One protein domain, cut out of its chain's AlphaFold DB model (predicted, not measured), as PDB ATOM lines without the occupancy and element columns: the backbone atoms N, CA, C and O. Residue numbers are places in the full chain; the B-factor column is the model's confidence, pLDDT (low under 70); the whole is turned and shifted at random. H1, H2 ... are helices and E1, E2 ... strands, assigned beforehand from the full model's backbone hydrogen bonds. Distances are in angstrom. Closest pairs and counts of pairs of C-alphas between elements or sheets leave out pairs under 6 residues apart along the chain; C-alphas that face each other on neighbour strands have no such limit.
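This is residues 12 to 23 and 31 to 67 of the 89 residues of the protein "Regulatory activator SdiA" of Klebsiella pneumoniae (UniProt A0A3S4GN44). Look first for a narrow two-stranded hairpin, E1 and E2, whose loop, residues 36 to 44, reaches out at one end, while helix H1 lies across a gap beyond the other end. After E2, at that same side of the hairpin, residues 50 to 52 make a turn and helix H2 folds back, and residues 57 to 64 stick out; the whole is an open arrangement with few contacts. The printed part has 49 residues, with two named helices and two named strands in the order H1, E1, E2, H2; the sheet E1 - E2 is antiparallel and the class is mixed, helices and strands. It is loose, with a radius of gyration of the C-alphas of 12.8 A, and spans 36 by 25 by 16 A.

Begin with E1, residues 31 to 35, and E2, residues 45 to 49, a hairpin of antiparallel neighbour strands with 171 degrees between their directions. The C-alphas of Thr 31 and Ser 49 face each other at 4.3 A, and those of Arg 35 and Val 45 at 4.4 A. Between them, look for N 32 and O 48 at 2.8 A and N 46 and O 34 at 2.9 A, both within hydrogen-bond range. Outward from the strands, H1, residues 12 to 23, is near E1, with 5 pairs of C-alphas within 10 A and no pair within 8 A. H1 and E2 are only just apart, 8.5 A at the closest. H2, residues 53 to 61, follows E2 through a tight link of 3 residues; it is apart from H1 and from E1. In H1 and H2 every O i to N i+4 pair is within hydrogen-bond range.

Find C-alpha 31 at (-9.932, 24.329, 11.425); from there E1 runs 12.9 A to C-alpha 35. E2 covers residues 45 to 49 and measures 12.8 A, ending at C-alpha 49, (-7.985, 21.621, 14.142). H1 begins at C-alpha 12, (-12.770, 25.496, 25.022), and runs 16.8 A to C-alpha 23. H2 runs 12.1 A from C-alpha 53 to C-alpha 61 at (6.215, 21.495, 7.133).

The two C-alphas farthest apart are those of Glu 23 and Thr 41, 37.2 A. Residues 24 to 30 are not printed, and C-alphas 23 and 31 are 12.9 A apart across this cut, which falls in the link from H1 to E1. The link from E1 to E2 is short, with 9 residues, and no link printed whole is long. The mean pLDDT of the printed part is 78.2; look for values under 70 at residues 38, 40, 42 to 43 and 62 to 67.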
ATOM      1  N   GLU A  12     -12.374  26.896  25.198       83.31
ATOM      2  CA  GLU A  12     -12.770  25.496  25.022       83.31
ATOM      3  C   GLU A  12     -14.256  25.340  24.674       83.31
ATOM      4  O   GLU A  12     -14.612  24.561  23.791       83.31
ATOM      5  N   GLU A  13     -15.126  26.140  25.295       85.25
ATOM      6  CA  GLU A  13     -16.557  26.169  24.974       85.25
ATOM      7  C   GLU A  13     -16.814  26.587  23.523       85.25
ATOM      8  O   GLU A  13     -17.660  25.997  22.847       85.25
ATOM      9  N   VAL A  14     -16.037  27.552  23.023       86.88
ATOM     10  CA  VAL A  14     -16.103  28.008  21.628       86.88
ATOM     11  C   VAL A  14     -15.730  26.868  20.683       86.88
ATOM     12  O   VAL A  14     -16.405  26.652  19.679       86.88
ATOM     13  N   TYR A  15     -14.693  26.104  21.011       88.31
ATOM     14  CA  TYR A  15     -14.220  24.990  20.187       88.31
ATOM     15  C   TYR A  15     -15.223  23.835  20.145       88.31
ATOM     16  O   TYR A  15     -15.492  23.280  19.080       88.31
ATOM     17  N   ASN A  16     -15.841  23.527  21.284       87.75
ATOM     18  CA  ASN A  16     -16.896  22.520  21.368       87.75
ATOM     19  C   ASN A  16     -18.139  22.924  20.568       87.75
ATOM     20  O   ASN A  16     -18.757  22.079  19.921       87.75
ATOM     21  N   LEU A  17     -18.510  24.208  20.584       88.69
ATOM     22  CA  LEU A  17     -19.620  24.698  19.770       88.69
ATOM     23  C   LEU A  17     -19.294  24.625  18.278       88.69
ATOM     24  O   LEU A  17     -20.109  24.121  17.515       88.69
ATOM     25  N   LEU A  18     -18.098  25.060  17.870       88.75
ATOM     26  CA  LEU A  18     -17.660  24.957  16.475       88.75
ATOM     27  C   LEU A  18     -17.706  23.516  15.975       88.75
ATOM     28  O   LEU A  18     -18.177  23.280  14.867       88.75
ATOM     29  N   GLN A  19     -17.281  22.557  16.797       88.75
ATOM     30  CA  GLN A  19     -17.375  21.147  16.442       88.75
ATOM     31  C   GLN A  19     -18.827  20.709  16.208       88.75
ATOM     32  O   GLN A  19     -19.128  20.146  15.162       88.75
ATOM     33  N   ARG A  20     -19.737  21.021  17.137       89.38
ATOM     34  CA  ARG A  20     -21.158  20.646  17.020       89.38
ATOM     35  C   ARG A  20     -21.826  21.245  15.786       89.38
ATOM     36  O   ARG A  20     -22.571  20.554  15.104       89.38
ATOM     37  N   GLU A  21     -21.560  22.516  15.494       89.56
ATOM     38  CA  GLU A  21     -22.108  23.179  14.304       89.56
ATOM     39  C   GLU A  21     -21.512  22.595  13.011       89.56
ATOM     40  O   GLU A  21     -22.205  22.489  12.005       89.56
ATOM     41  N   THR A  22     -20.247  22.166  13.042       89.50
ATOM     42  CA  THR A  22     -19.590  21.491  11.909       89.50
ATOM     43  C   THR A  22     -20.241  20.134  11.630       89.50
ATOM     44  O   THR A  22     -20.598  19.855  10.489       89.50
ATOM     45  N   GLU A  23     -20.471  19.334  12.676       89.31
ATOM     46  CA  GLU A  23     -21.162  18.040  12.585       89.31
ATOM     47  C   GLU A  23     -22.614  18.208  12.101       89.31
ATOM     48  O   GLU A  23     -23.086  17.437  11.270       89.31
ATOM     49  N   THR A  31     -11.156  23.651  11.036       85.62
ATOM     50  CA  THR A  31      -9.932  24.329  11.425       85.62
ATOM     51  C   THR A  31     -10.228  25.782  11.756       85.62
ATOM     52  O   THR A  31     -10.876  26.488  10.987       85.62
ATOM     53  N   LEU A  32      -9.698  26.239  12.887       85.75
ATOM     54  CA  LEU A  32      -9.709  27.631  13.302       85.75
ATOM     55  C   LEU A  32      -8.273  28.163  13.357       85.75
ATOM     56  O   LEU A  32      -7.442  27.727  14.157       85.75
ATOM     57  N   CYS A  33      -7.998  29.148  12.507       82.00
ATOM     58  CA  CYS A  33      -6.723  29.853  12.450       82.00
ATOM     59  C   CYS A  33      -6.891  31.255  13.030       82.00
ATOM     60  O   CYS A  33      -7.578  32.087  12.439       82.00
ATOM     61  N   VAL A  34      -6.202  31.559  14.128       80.81
ATOM     62  CA  VAL A  34      -6.152  32.918  14.678       80.81
ATOM     63  C   VAL A  34      -4.748  33.469  14.500       80.81
ATOM     64  O   VAL A  34      -3.774  32.992  15.085       80.81
ATOM     65  N   ARG A  35      -4.633  34.504  13.670       78.31
ATOM     66  CA  ARG A  35      -3.387  35.246  13.496       78.31
ATOM     67  C   ARG A  35      -3.388  36.437  14.440       78.31
ATOM     68  O   ARG A  35      -4.078  37.424  14.206       78.31
ATOM     69  N   HIS A  36      -2.581  36.349  15.487       78.75
ATOM     70  CA  HIS A  36      -2.377  37.452  16.405       78.75
ATOM     71  C   HIS A  36      -1.582  38.559  15.696       78.75
ATOM     72  O   HIS A  36      -0.534  38.270  15.108       78.75
ATOM     73  N   PRO A  37      -2.030  39.828  15.756       72.88
ATOM     74  CA  PRO A  37      -1.310  40.953  15.152       72.88
ATOM     75  C   PRO A  37       0.037  41.226  15.840       72.88
ATOM     76  O   PRO A  37       0.883  41.940  15.306       72.88
ATOM     77  N   VAL A  38       0.247  40.629  17.013       68.62
ATOM     78  CA  VAL A  38       1.440  40.772  17.837       68.62
ATOM     79  C   VAL A  38       2.160  39.428  18.001       68.62
ATOM     80  O   VAL A  38       1.507  38.382  18.073       68.62
ATOM     81  N   PRO A  39       3.502  39.423  18.094       70.69
ATOM     82  CA  PRO A  39       4.426  40.550  17.925       70.69
ATOM     83  C   PRO A  39       4.548  40.997  16.455       70.69
ATOM     84  O   PRO A  39       4.567  40.170  15.547       70.69
ATOM     85  N   PHE A  40       4.675  42.308  16.224       65.81
ATOM     86  CA  PHE A  40       4.620  42.931  14.889       65.81
ATOM     87  C   PHE A  40       5.629  42.369  13.872       65.81
ATOM     88  O   PHE A  40       5.364  42.355  12.673       65.81
ATOM     89  N   THR A  41       6.775  41.869  14.337       73.62
ATOM     90  CA  THR A  41       7.833  41.303  13.484       73.62
ATOM     91  C   THR A  41       7.613  39.829  13.137       73.62
ATOM     92  O   THR A  41       8.144  39.349  12.136       73.62
ATOM     93  N   ARG A  42       6.824  39.099  13.938       68.06
ATOM     94  CA  ARG A  42       6.448  37.692  13.715       68.06
ATOM     95  C   ARG A  42       5.049  37.433  14.276       68.06
ATOM     96  O   ARG A  42       4.938  36.924  15.392       68.06
ATOM     97  N   PRO A  43       3.995  37.757  13.509       69.94
ATOM     98  CA  PRO A  43       2.618  37.497  13.906       69.94
ATOM     99  C   PRO A  43       2.461  36.036  14.324       69.94
ATOM    100  O   PRO A  43       2.712  35.130  13.523       69.94
ATOM    101  N   ARG A  44       2.099  35.802  15.588       73.25
ATOM    102  CA  ARG A  44       1.885  34.446  16.093       73.25
ATOM    103  C   ARG A  44       0.590  33.911  15.503       73.25
ATOM    104  O   ARG A  44      -0.466  34.514  15.670       73.25
ATOM    105  N   VAL A  45       0.668  32.771  14.834       77.00
ATOM    106  CA  VAL A  45      -0.517  32.047  14.380       77.00
ATOM    107  C   VAL A  45      -0.789  30.951  15.396       77.00
ATOM    108  O   VAL A  45       0.036  30.060  15.580       77.00
ATOM    109  N   THR A  46      -1.919  31.048  16.081       81.06
ATOM    110  CA  THR A  46      -2.478  29.935  16.845       81.06
ATOM    111  C   THR A  46      -3.449  29.197  15.958       81.06
ATOM    112  O   THR A  46      -4.231  29.803  15.221       81.06
ATOM    113  N   PHE A  47      -3.379  27.884  16.031       80.19
ATOM    114  CA  PHE A  47      -4.116  27.015  15.152       80.19
ATOM    115  C   PHE A  47      -4.752  25.916  15.975       80.19
ATOM    116  O   PHE A  47      -4.086  25.297  16.807       80.19
ATOM    117  N   GLN A  48      -6.020  25.667  15.699       84.81
ATOM    118  CA  GLN A  48      -6.722  24.526  16.233       84.81
ATOM    119  C   GLN A  48      -7.445  23.804  15.111       84.81
ATOM    120  O   GLN A  48      -8.080  24.424  14.262       84.81
ATOM    121  N   SER A  49      -7.334  22.486  15.113       86.12
ATOM    122  CA  SER A  49      -7.985  21.621  14.142       86.12
ATOM    123  C   SER A  49      -8.441  20.337  14.783       86.12
ATOM    124  O   SER A  49      -7.776  19.830  15.688       86.12
ATOM    125  N   THR A  50      -9.469  19.748  14.189       88.25
ATOM    126  CA  THR A  50      -9.823  18.343  14.406       88.25
ATOM    127  C   THR A  50      -9.110  17.392  13.437       88.25
ATOM    128  O   THR A  50      -9.221  16.179  13.584       88.25
ATOM    129  N   TYR A  51      -8.331  17.913  12.480       87.12
ATOM    130  CA  TYR A  51      -7.556  17.102  11.539       87.12
ATOM    131  C   TYR A  51      -6.533  16.180  12.228       87.12
ATOM    132  O   TYR A  51      -5.911  16.574  13.225       87.12
ATOM    133  N   PRO A  52      -6.266  14.988  11.654       87.62
ATOM    134  CA  PRO A  52      -5.219  14.097  12.132       87.62
ATOM    135  C   PRO A  52      -3.861  14.797  12.230       87.62
ATOM    136  O   PRO A  52      -3.441  15.537  11.336       87.62
ATOM    137  N   ARG A  53      -3.120  14.510  13.306       82.25
ATOM    138  CA  ARG A  53      -1.821  15.150  13.574       82.25
ATOM    139  C   ARG A  53      -0.811  14.954  12.440       82.25
ATOM    140  O   ARG A  53      -0.058  15.877  12.164       82.25
ATOM    141  N   ALA A  54      -0.819  13.798  11.773       83.38
ATOM    142  CA  ALA A  54       0.063  13.517  10.638       83.38
ATOM    143  C   ALA A  54      -0.176  14.491   9.468       83.38
ATOM    144  O   ALA A  54       0.774  15.072   8.945       83.38
ATOM    145  N   TRP A  55      -1.448  14.745   9.139       83.31
ATOM    146  CA  TRP A  55      -1.843  15.717   8.119       83.31
ATOM    147  C   TRP A  55      -1.405  17.131   8.499       83.31
ATOM    148  O   TRP A  55      -0.812  17.862   7.707       83.31
ATOM    149  N   MET A  56      -1.621  17.497   9.762       80.25
ATOM    150  CA  MET A  56      -1.217  18.798  10.282       80.25
ATOM    151  C   MET A  56       0.294  19.012  10.265       80.25
ATOM    152  O   MET A  56       0.752  20.106   9.935       80.25
ATOM    153  N   SER A  57       1.077  17.983  10.588       79.44
ATOM    154  CA  SER A  57       2.537  18.041  10.515       79.44
ATOM    155  C   SER A  57       3.025  18.247   9.084       79.44
ATOM    156  O   SER A  57       3.903  19.082   8.869       79.44
ATOM    157  N   HIS A  58       2.422  17.564   8.109       79.88
ATOM    158  CA  HIS A  58       2.706  17.784   6.690       79.88
ATOM    159  C   HIS A  58       2.388  19.229   6.277       79.88
ATOM    160  O   HIS A  58       3.236  19.943   5.743       79.88
ATOM    161  N   TYR A  59       1.194  19.707   6.629       75.12
ATOM    162  CA  TYR A  59       0.722  21.048   6.283       75.12
ATOM    163  C   TYR A  59       1.566  22.173   6.921       75.12
ATOM    164  O   TYR A  59       1.802  23.223   6.317       75.12
ATOM    165  N   GLN A  60       2.084  21.955   8.136       71.44
ATOM    166  CA  GLN A  60       3.037  22.856   8.801       71.44
ATOM    167  C   GLN A  60       4.427  22.830   8.168       71.44
ATOM    168  O   GLN A  60       5.050  23.889   8.037       71.44
ATOM    169  N   ALA A  61       4.905  21.655   7.753       71.06
ATOM    170  CA  ALA A  61       6.215  21.495   7.133       71.06
ATOM    171  C   ALA A  61       6.307  22.221   5.782       71.06
ATOM    172  O   ALA A  61       7.306  22.892   5.509       71.06
ATOM    173  N   GLU A  62       5.244  22.176   4.977       65.56
ATOM    174  CA  GLU A  62       5.210  22.799   3.648       65.56
ATOM    175  C   GLU A  62       5.083  24.333   3.672       65.56
ATOM    176  O   GLU A  62       5.123  24.978   2.626       65.56
ATOM    177  N   LYS A  63       4.968  24.962   4.854       62.69
ATOM    178  CA  LYS A  63       4.811  26.424   5.014       62.69
ATOM    179  C   LYS A  63       3.660  27.015   4.182       62.69
ATOM    180  O   LYS A  63       3.677  28.214   3.888       62.69
ATOM    181  N   LEU A  64       2.631  26.221   3.879       57.88
ATOM    182  CA  LEU A  64       1.420  26.643   3.157       57.88
ATOM    183  C   LEU A  64       0.708  27.825   3.845       57.88
ATOM    184  O   LEU A  64       0.066  28.642   3.196       57.88
ATOM    185  N   PHE A  65       0.922  27.999   5.153       56.06
ATOM    186  CA  PHE A  65       0.459  29.146   5.947       56.06
ATOM    187  C   PHE A  65       1.011  30.511   5.524       56.06
ATOM    188  O   PHE A  65       0.523  31.543   5.987       56.06
ATOM    189  N   ARG A  66       2.084  30.544   4.727       51.72
ATOM    190  CA  ARG A  66       2.680  31.803   4.272       51.72
ATOM    191  C   ARG A  66       1.827  32.482   3.207       51.72
ATOM    192  O   ARG A  66       1.978  33.691   3.015       51.72
ATOM    193  N   ASP A  67       0.960  31.726   2.539       49.16
ATOM    194  CA  ASP A  67       0.134  32.267   1.478       49.16
ATOM    195  C   ASP A  67      -1.116  32.960   2.036       49.16
ATOM    196  O   ASP A  67      -1.765  32.501   2.976       49.16
TER     197      ASP A  67